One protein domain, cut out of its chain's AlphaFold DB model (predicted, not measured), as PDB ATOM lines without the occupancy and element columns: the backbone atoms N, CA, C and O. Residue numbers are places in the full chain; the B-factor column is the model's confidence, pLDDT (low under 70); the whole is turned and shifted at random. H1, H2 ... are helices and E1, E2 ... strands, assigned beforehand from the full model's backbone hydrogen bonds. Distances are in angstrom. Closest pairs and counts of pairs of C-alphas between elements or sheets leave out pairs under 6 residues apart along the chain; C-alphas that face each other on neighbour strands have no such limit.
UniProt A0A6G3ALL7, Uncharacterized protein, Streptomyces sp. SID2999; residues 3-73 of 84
ATOM      1  N   ALA A   3     -85.465  69.022 201.376       94.06
ATOM      2  CA  ALA A   3     -86.030  67.848 202.030       94.06
ATOM      3  C   ALA A   3     -85.500  66.562 201.375       94.06
ATOM      4  O   ALA A   3     -85.355  66.496 200.150       94.06
ATOM      5  N   ALA A   4     -85.227  65.540 202.178       96.00
ATOM      6  CA  ALA A   4     -84.846  64.205 201.725       96.00
ATOM      7  C   ALA A   4     -85.524  63.143 202.593       96.00
ATOM      8  O   ALA A   4     -85.899  63.420 203.722       96.00
ATOM      9  N   VAL A   5     -85.658  61.920 202.085       97.31
ATOM     10  CA  VAL A   5     -86.191  60.787 202.853       97.31
ATOM     11  C   VAL A   5     -85.054  59.820 203.145       97.31
ATOM     12  O   VAL A   5     -84.328  59.425 202.228       97.31
ATOM     13  N   ASP A   6     -84.908  59.409 204.401       96.06
ATOM     14  CA  ASP A   6     -84.013  58.307 204.743       96.06
ATOM     15  C   ASP A   6     -84.679  56.954 204.466       96.06
ATOM     16  O   ASP A   6     -85.254  56.317 205.345       96.06
ATOM     17  N   CYS A   7     -84.548  56.481 203.230       95.00
ATOM     18  CA  CYS A   7     -85.143  55.220 202.781       95.00
ATOM     19  C   CYS A   7     -84.539  53.955 203.418       95.00
ATOM     20  O   CYS A   7     -85.008  52.854 203.133       95.00
ATOM     21  N   LEU A   8     -83.470  54.073 204.212       93.94
ATOM     22  CA  LEU A   8     -82.842  52.934 204.885       93.94
ATOM     23  C   LEU A   8     -83.359  52.750 206.321       93.94
ATOM     24  O   LEU A   8     -83.117  51.699 206.918       93.94
ATOM     25  N   ALA A   9     -84.056  53.741 206.880       94.81
ATOM     26  CA  ALA A   9     -84.756  53.603 208.150       94.81
ATOM     27  C   ALA A   9     -86.182  53.057 207.924       94.81
ATOM     28  O   ALA A   9     -86.836  53.466 206.964       94.81
ATOM     29  N   PRO A  10     -86.698  52.174 208.804       95.50
ATOM     30  CA  PRO A  10     -88.033  51.586 208.654       95.50
ATOM     31  C   PRO A  10     -89.169  52.608 208.533       95.50
ATOM     32  O   PRO A  10     -90.083  52.402 207.742       95.50
ATOM     33  N   ASP A  11     -89.081  53.709 209.281       96.44
ATOM     34  CA  ASP A  11     -90.111  54.756 209.311       96.44
ATOM     35  C   ASP A  11     -89.909  55.836 208.234       96.44
ATOM     36  O   ASP A  11     -90.715  56.757 208.122       96.44
ATOM     37  N   ALA A  12     -88.845  55.722 207.430       97.44
ATOM     38  CA  ALA A  12     -88.513  56.636 206.341       97.44
ATOM     39  C   ALA A  12     -88.611  58.132 206.727       97.44
ATOM     40  O   ALA A  12     -89.330  58.889 206.068       97.44
ATOM     41  N   PRO A  13     -87.914  58.589 207.788       97.88
ATOM     42  CA  PRO A  13     -88.041  59.958 208.263       97.88
ATOM     43  C   PRO A  13     -87.672  60.960 207.167       97.88
ATOM     44  O   PRO A  13     -86.772  60.726 206.349       97.88
ATOM     45  N   VAL A  14     -88.370  62.095 207.175       98.06
ATOM     46  CA  VAL A  14     -88.057  63.234 206.316       98.06
ATOM     47  C   VAL A  14     -87.008  64.085 207.018       98.06
ATOM     48  O   VAL A  14     -87.165  64.495 208.169       98.06
ATOM     49  N   LEU A  15     -85.914  64.320 206.313       97.69
ATOM     50  CA  LEU A  15     -84.749  65.060 206.752       97.69
ATOM     51  C   LEU A  15     -84.670  66.395 206.024       97.69
ATOM     52  O   LEU A  15     -85.106  66.524 204.879       97.69
ATOM     53  N   LEU A  16     -84.019  67.357 206.661       95.44
ATOM     54  CA  LEU A  16     -83.740  68.674 206.121       95.44
ATOM     55  C   LEU A  16     -82.231  68.869 205.987       95.44
ATOM     56  O   LEU A  16     -81.486  68.706 206.949       95.44
ATOM     57  N   PHE A  17     -81.786  69.249 204.793       93.62
ATOM     58  CA  PHE A  17     -80.391  69.557 204.502       93.62
ATOM     59  C   PHE A  17     -80.159  71.070 204.401       93.62
ATOM     60  O   PHE A  17     -80.738  71.764 203.548       93.62
ATOM     61  N   GLY A  18     -79.266  71.570 205.255       90.75
ATOM     62  CA  GLY A  18     -78.756  72.936 205.263       90.75
ATOM     63  C   GLY A  18     -77.366  73.017 204.630       90.75
ATOM     64  O   GLY A  18     -76.363  72.730 205.272       90.75
ATOM     65  N   HIS A  19     -77.281  73.506 203.392       79.25
ATOM     66  CA  HIS A  19     -76.021  73.607 202.632       79.25
ATOM     67  C   HIS A  19     -74.991  74.612 203.195       79.25
ATOM     68  O   HIS A  19     -73.951  74.833 202.578       79.25
ATOM     69  N   ASN A  20     -75.297  75.296 204.299       82.88
ATOM     70  CA  ASN A  20     -74.421  76.312 204.884       82.88
ATOM     71  C   ASN A  20     -73.275  75.700 205.697       82.88
ATOM     72  O   ASN A  20     -72.255  76.354 205.903       82.88
ATOM     73  N   ALA A  21     -73.428  74.453 206.144       77.31
ATOM     74  CA  ALA A  21     -72.354  73.723 206.789       77.31
ATOM     75  C   ALA A  21     -71.274  73.355 205.755       77.31
ATOM     76  O   ALA A  21     -71.549  72.745 204.720       77.31
ATOM     77  N   GLY A  22     -70.035  73.772 206.023       74.44
ATOM     78  CA  GLY A  22     -68.878  73.462 205.182       74.44
ATOM     79  C   GLY A  22     -68.497  71.972 205.200       74.44
ATOM     80  O   GLY A  22     -69.100  71.190 205.935       74.44
ATOM     81  N   PRO A  23     -67.473  71.563 204.425       73.69
ATOM     82  CA  PRO A  23     -67.061  70.160 204.266       73.69
ATOM     83  C   PRO A  23     -66.768  69.421 205.576       73.69
ATOM     84  O   PRO A  23     -67.037  68.228 205.685       73.69
ATOM     85  N   ASP A  24     -66.255  70.136 206.577       79.56
ATOM     86  CA  ASP A  24     -65.898  69.573 207.884       79.56
ATOM     87  C   ASP A  24     -67.110  69.389 208.821       79.56
ATOM     88  O   ASP A  24     -66.982  68.768 209.871       79.56
ATOM     89  N   GLY A  25     -68.285  69.905 208.439       85.06
ATOM     90  CA  GLY A  25     -69.518  69.909 209.236       85.06
ATOM     91  C   GLY A  25     -70.704  69.252 208.533       85.06
ATOM     92  O   GLY A  25     -71.849  69.569 208.829       85.06
ATOM     93  N   TRP A  26     -70.470  68.359 207.565       87.31
ATOM     94  CA  TRP A  26     -71.564  67.747 206.803       87.31
ATOM     95  C   TRP A  26     -72.544  66.944 207.655       87.31
ATOM     96  O   TRP A  26     -73.710  66.891 207.295       87.31
ATOM     97  N   ALA A  27     -72.114  66.352 208.771       90.62
ATOM     98  CA  ALA A  27     -73.044  65.713 209.704       90.62
ATOM     99  C   ALA A  27     -73.959  66.741 210.392       90.62
ATOM    100  O   ALA A  27     -75.153  66.494 210.532       90.62
ATOM    101  N   ASP A  28     -73.427  67.923 210.710       91.56
ATOM    102  CA  ASP A  28     -74.167  69.037 211.317       91.56
ATOM    103  C   ASP A  28     -75.078  69.762 210.308       91.56
ATOM    104  O   ASP A  28     -75.861  70.636 210.671       91.56
ATOM    105  N   ALA A  29     -74.984  69.405 209.023       94.00
ATOM    106  CA  ALA A  29     -75.803  69.950 207.946       94.00
ATOM    107  C   ALA A  29     -77.206  69.324 207.863       94.00
ATOM    108  O   ALA A  29     -78.009  69.763 207.035       94.00
ATOM    109  N   TRP A  30     -77.481  68.274 208.643       95.50
ATOM    110  CA  TRP A  30     -78.712  67.492 208.552       95.50
ATOM    111  C   TRP A  30     -79.555  67.575 209.818       95.50
ATOM    112  O   TRP A  30     -79.077  67.379 210.935       95.50
ATOM    113  N   PHE A  31     -80.850  67.778 209.610       95.81
ATOM    114  CA  PHE A  31     -81.848  67.935 210.658       95.81
ATOM    115  C   PHE A  31     -83.025  66.993 210.406       95.81
ATOM    116  O   PHE A  31     -83.285  66.601 209.267       95.81
ATOM    117  N   LEU A  32     -83.736  66.624 211.464       97.12
ATOM    118  CA  LEU A  32     -84.996  65.898 211.371       97.12
ATOM    119  C   LEU A  32     -86.129  66.898 211.109       97.12
ATOM    120  O   LEU A  32     -86.342  67.802 211.915       97.12
ATOM    121  N   ASP A  33     -86.851  66.719 210.005       96.44
ATOM    122  CA  ASP A  33     -88.034  67.522 209.662       96.44
ATOM    123  C   ASP A  33     -89.312  66.830 210.153       96.44
ATOM    124  O   ASP A  33     -90.160  67.417 210.821       96.44
ATOM    125  N   SER A  34     -89.433  65.530 209.873       97.38
ATOM    126  CA  SER A  34     -90.593  64.734 210.265       97.38
ATOM    127  C   SER A  34     -90.213  63.273 210.494       97.38
ATOM    128  O   SER A  34     -89.377  62.740 209.762       97.38
ATOM    129  N   PRO A  35     -90.836  62.578 211.462       96.75
ATOM    130  CA  PRO A  35     -90.531  61.175 211.724       96.75
ATOM    131  C   PRO A  35     -91.015  60.220 210.622       96.75
ATOM    132  O   PRO A  35     -90.538  59.092 210.592       96.75
ATOM    133  N   SER A  36     -91.932  60.635 209.736       97.62
ATOM    134  CA  SER A  36     -92.371  59.815 208.599       97.62
ATOM    135  C   SER A  36     -92.901  60.655 207.424       97.62
ATOM    136  O   SER A  36     -93.301  61.811 207.624       97.62
ATOM    137  N   PRO A  37     -92.972  60.100 206.198       98.12
ATOM    138  CA  PRO A  37     -93.491  60.817 205.034       98.12
ATOM    139  C   PRO A  37     -94.978  61.155 205.164       98.12
ATOM    140  O   PRO A  37     -95.415  62.203 204.689       98.12
ATOM    141  N   GLU A  38     -95.766  60.296 205.816       98.06
ATOM    142  CA  GLU A  38     -97.192  60.537 206.043       98.06
ATOM    143  C   GLU A  38     -97.411  61.755 206.938       98.06
ATOM    144  O   GLU A  38     -98.276  62.583 206.646       98.06
ATOM    145  N   GLN A  39     -96.623  61.889 208.011       98.12
ATOM    146  CA  GLN A  39     -96.716  63.041 208.909       98.12
ATOM    147  C   GLN A  39     -96.274  64.319 208.203       98.12
ATOM    148  O   GLN A  39     -96.997  65.312 208.246       98.12
ATOM    149  N   TRP A  40     -95.154  64.272 207.480       97.69
ATOM    150  CA  TRP A  40     -94.671  65.402 206.693       97.69
ATOM    151  C   TRP A  40     -95.707  65.883 205.670       97.69
ATOM    152  O   TRP A  40     -96.045  67.067 205.623       97.69
ATOM    153  N   LEU A  41     -96.282  64.957 204.894       97.94
ATOM    154  CA  LEU A  41     -97.298  65.275 203.892       97.94
ATOM    155  C   LEU A  41     -98.581  65.808 204.535       97.94
ATOM    156  O   LEU A  41     -99.196  66.734 204.010       97.94
ATOM    157  N   THR A  42     -98.979  65.258 205.682       98.44
ATOM    158  CA  THR A  42    -100.126  65.765 206.445       98.44
ATOM    159  C   THR A  42     -99.885  67.204 206.898       98.44
ATOM    160  O   THR A  42    -100.766  68.049 206.736       98.44
ATOM    161  N   SER A  43     -98.689  67.513 207.404       97.25
ATOM    162  CA  SER A  43     -98.321  68.876 207.796       97.25
ATOM    163  C   SER A  43     -98.325  69.841 206.615       97.25
ATOM    164  O   SER A  43     -98.828  70.957 206.758       97.25
ATOM    165  N   TRP A  44     -97.836  69.399 205.453       96.19
ATOM    166  CA  TRP A  44     -97.874  70.160 204.203       96.19
ATOM    167  C   TRP A  44     -99.306  70.465 203.755       96.19
ATOM    168  O   TRP A  44     -99.647  71.615 203.502       96.19
ATOM    169  N   LEU A  45    -100.172  69.449 203.708       98.12
ATOM    170  CA  LEU A  45    -101.573  69.609 203.305       98.12
ATOM    171  C   LEU A  45    -102.362  70.516 204.257       98.12
ATOM    172  O   LEU A  45    -103.266  71.222 203.816       98.12
ATOM    173  N   ASN A  46    -102.020  70.498 205.546       98.00
ATOM    174  CA  ASN A  46    -102.692  71.295 206.566       98.00
ATOM    175  C   ASN A  46    -102.087  72.694 206.761       98.00
ATOM    176  O   ASN A  46    -102.633  73.458 207.553       98.00
ATOM    177  N   GLY A  47    -100.977  73.032 206.096       96.56
ATOM    178  CA  GLY A  47    -100.289  74.312 206.289       96.56
ATOM    179  C   GLY A  47     -99.794  74.507 207.726       96.56
ATOM    180  O   GLY A  47    -100.042  75.536 208.346       96.56
ATOM    181  N   THR A  48     -99.173  73.472 208.299       95.50
ATOM    182  CA  THR A  48     -98.711  73.455 209.708       95.50
ATOM    183  C   THR A  48     -97.205  73.233 209.842       95.50
ATOM    184  O   THR A  48     -96.709  72.989 210.940       95.50
ATOM    185  N   GLY A  49     -96.477  73.266 208.726       93.69
ATOM    186  CA  GLY A  49     -95.029  73.094 208.726       93.69
ATOM    187  C   GLY A  49     -94.279  74.353 209.154       93.69
ATOM    188  O   GLY A  49     -94.817  75.458 209.164       93.69
ATOM    189  N   TRP A  50     -92.993  74.191 209.459       91.44
ATOM    190  CA  TRP A  50     -92.113  75.306 209.822       91.44
ATOM    191  C   TRP A  50     -91.858  76.271 208.652       91.44
ATOM    192  O   TRP A  50     -91.496  77.418 208.878       91.44
ATOM    193  N   TRP A  51     -92.048  75.812 207.410       90.31
ATOM    194  CA  TRP A  51     -91.878  76.588 206.173       90.31
ATOM    195  C   TRP A  51     -93.007  77.590 205.912       90.31
ATOM    196  O   TRP A  51     -92.927  78.366 204.958       90.31
ATOM    197  N   GLU A  52     -94.069  77.571 206.718       94.38
ATOM    198  CA  GLU A  52     -95.122  78.577 206.639       94.38
ATOM    199  C   GLU A  52     -94.570  79.944 207.051       94.38
ATOM    200  O   GLU A  52     -93.833  80.064 208.030       94.38
ATOM    201  N   GLU A  53     -94.935  81.003 206.326       88.81
ATOM    202  CA  GLU A  53     -94.383  82.352 206.537       88.81
ATOM    203  C   GLU A  53     -94.537  82.827 207.991       88.81
ATOM    204  O   GLU A  53     -93.596  83.363 208.581       88.81
ATOM    205  N   GLY A  54     -95.700  82.563 208.594       91.12
ATOM    206  CA  GLY A  54     -95.965  82.887 209.997       91.12
ATOM    207  C   GLY A  54     -95.125  82.079 210.989       91.12
ATOM    208  O   GLY A  54     -94.806  82.590 212.055       91.12
ATOM    209  N   ALA A  55     -94.732  80.851 210.640       89.75
ATOM    210  CA  ALA A  55     -93.868  80.022 211.475       89.75
ATOM    211  C   ALA A  55     -92.394  80.446 211.360       89.75
ATOM    212  O   ALA A  55     -91.706  80.527 212.371       89.75
ATOM    213  N   MET A  56     -91.919  80.784 210.154       86.19
ATOM    214  CA  MET A  56     -90.530  81.216 209.925       86.19
ATOM    215  C   MET A  56     -90.201  82.589 210.519       86.19
ATOM    216  O   MET A  56     -89.040  82.875 210.800       86.19
ATOM    217  N   THR A  57     -91.198  83.469 210.632       90.31
ATOM    218  CA  THR A  57     -91.014  84.854 211.100       90.31
ATOM    219  C   THR A  57     -91.389  85.052 212.566       90.31
ATOM    220  O   THR A  57     -91.242  86.161 213.084       90.31
ATOM    221  N   ALA A  58     -91.856  83.997 213.237       91.44
ATOM    222  CA  ALA A  58     -92.162  84.030 214.657       91.44
ATOM    223  C   ALA A  58     -90.886  84.254 215.486       91.44
ATOM    224  O   ALA A  58     -89.841  83.666 215.213       91.44
ATOM    225  N   GLU A  59     -90.969  85.093 216.521       90.88
ATOM    226  CA  GLU A  59     -89.835  85.362 217.422       90.88
ATOM    227  C   GLU A  59     -89.391  84.110 218.199       90.88
ATOM    228  O   GLU A  59     -88.241  84.016 218.623       90.88
ATOM    229  N   ASP A  60     -90.297  83.149 218.371       89.38
ATOM    230  CA  ASP A  60     -90.103  81.866 219.041       89.38
ATOM    231  C   ASP A  60     -90.095  80.682 218.059       89.38
ATOM    232  O   ASP A  60     -90.368  79.544 218.455       89.38
ATOM    233  N   ALA A  61     -89.771  80.937 216.785       87.31
ATOM    234  CA  ALA A  61     -89.636  79.890 215.781       87.31
ATOM    235  C   ALA A  61     -88.671  78.790 216.275       87.31
ATOM    236  O   ALA A  61     -87.553  79.093 216.707       87.31
ATOM    237  N   PRO A  62     -89.079  77.509 216.241       84.50
ATOM    238  CA  PRO A  62     -88.242  76.428 216.733       84.50
ATOM    239  C   PRO A  62     -87.007  76.257 215.849       84.50
ATOM    240  O   PRO A  62     -87.105  76.177 214.624       84.50
ATOM    241  N   GLU A  63     -85.842  76.133 216.485       87.69
ATOM    242  CA  GLU A  63     -84.618  75.741 215.790       87.69
ATOM    243  C   GLU A  63     -84.741  74.298 215.268       87.69
ATOM    244  O   GLU A  63     -85.311  73.430 215.946       87.69
ATOM    245  N   PRO A  64     -84.199  74.001 214.074       89.38
ATOM    246  CA  PRO A  64     -84.271  72.668 213.506       89.38
ATOM    247  C   PRO A  64     -83.509  71.669 214.383       89.38
ATOM    248  O   PRO A  64     -82.395  71.917 214.847       89.38
ATOM    249  N   THR A  65     -84.113  70.504 214.608       94.06
ATOM    250  CA  THR A  65     -83.528  69.466 215.466       94.06
ATOM    251  C   THR A  65     -82.467  68.685 214.690       94.06
ATOM    252  O   THR A  65     -82.808  68.113 213.655       94.06
ATOM    253  N   PRO A  66     -81.204  68.601 215.152       95.25
ATOM    254  CA  PRO A  66     -80.170  67.825 214.465       95.25
ATOM    255  C   PRO A  66     -80.587  66.366 214.261       95.25
ATOM    256  O   PRO A  66     -81.179  65.761 215.155       95.25
ATOM    257  N   TRP A  67     -80.262  65.786 213.104       96.38
ATOM    258  CA  TRP A  67     -80.539  64.376 212.836       96.38
ATOM    259  C   TRP A  67     -79.505  63.488 213.553       96.38
ATOM    260  O   TRP A  67     -78.334  63.496 213.166       96.38
ATOM    261  N   PRO A  68     -79.895  62.684 214.566       93.38
ATOM    262  CA  PRO A  68     -78.925  61.971 215.402       93.38
ATOM    263  C   PRO A  68     -78.064  60.952 214.643       93.38
ATOM    264  O   PRO A  68     -76.925  60.701 215.031       93.38
ATOM    265  N   ASP A  69     -78.581  60.389 213.546       93.62
ATOM    266  CA  ASP A  69     -77.874  59.356 212.784       93.62
ATOM    267  C   ASP A  69     -76.960  59.921 211.685       93.62
ATOM    268  O   ASP A  69     -76.255  59.145 211.033       93.62
ATOM    269  N   ALA A  70     -76.920  61.244 211.475       92.81
ATOM    270  CA  ALA A  70     -76.207  61.866 210.355       92.81
ATOM    271  C   ALA A  70     -74.740  61.420 210.267       92.81
ATOM    272  O   ALA A  70     -74.274  60.986 209.211       92.81
ATOM    273  N   ALA A  71     -74.023  61.433 211.394       91.06
ATOM    274  CA  ALA A  71     -72.622  61.024 211.443       91.06
ATOM    275  C   ALA A  71     -72.419  59.555 211.039       91.06
ATOM    276  O   ALA A  71     -71.458  59.241 210.343       91.06
ATOM    277  N   HIS A  72     -73.328  58.661 211.440       90.75
ATOM    278  CA  HIS A  72     -73.258  57.238 211.110       90.75
ATOM    279  C   HIS A  72     -73.639  56.966 209.647       90.75
ATOM    280  O   HIS A  72     -73.028  56.123 208.991       90.75
ATOM    281  N   ARG A  73     -74.625  57.689 209.107       89.50
ATOM    282  CA  ARG A  73     -75.113  57.495 207.731       89.50
ATOM    283  C   ARG A  73     -74.199  58.087 206.667       89.50
ATOM    284  O   ARG A  73     -74.167  57.577 205.551       89.50
TER     285      ARG A  73
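AT A GLANCE: This is residues 3 to 73 of the 84 residues of an uncharacterized protein of Streptomyces sp. SID2999 (UniProt A0A6G3ALL7). A small antiparallel sheet, E1-E2-E3, has H1 standing at one end; the last stretch folds back past E3, pairing with it at residues 65 to 66, to H3. The 71 printed residues, under half in named elements, hold three named strands, then three named helices, a mixed class. The whole is flat, 33 by 29 by 15 A, and only just compact, close to loose, with radius of gyration of the C-alphas 12.9 A.

HOW THE PARTS SIT: E1, residues 3 to 5, E2, 14 to 17, and E3, 30 to 34, form a meander, consecutive antiparallel neighbours; N 4 and O 15 are 2.9 A apart, N 16 and O 31 2.8 A. H1, residues 37 to 46, stands up from one face, making two layers; C-alphas 34 and 40 are E3's and H1's closest, 5.5 A. H3, residues 70 to 73, only grazes the sheet. H2, residues 53 to 56, is apart from H1. Every O i to N i+4 pair in H1 is within hydrogen-bond range; H2 and H3 are too short for one.

IN THESE COORDINATES: E3 spans 12.3 A, H1 14.0 A. C-alpha 3 begins E1 at (-86.030, 67.848, 202.030); C-alpha 73 ends H3 at (-75.113, 57.495, 207.731).

THE WHOLE: Links E2 to E3 and H2 to H3 are long. The printed part has no cut; no printed residue is under 70 in pLDDT.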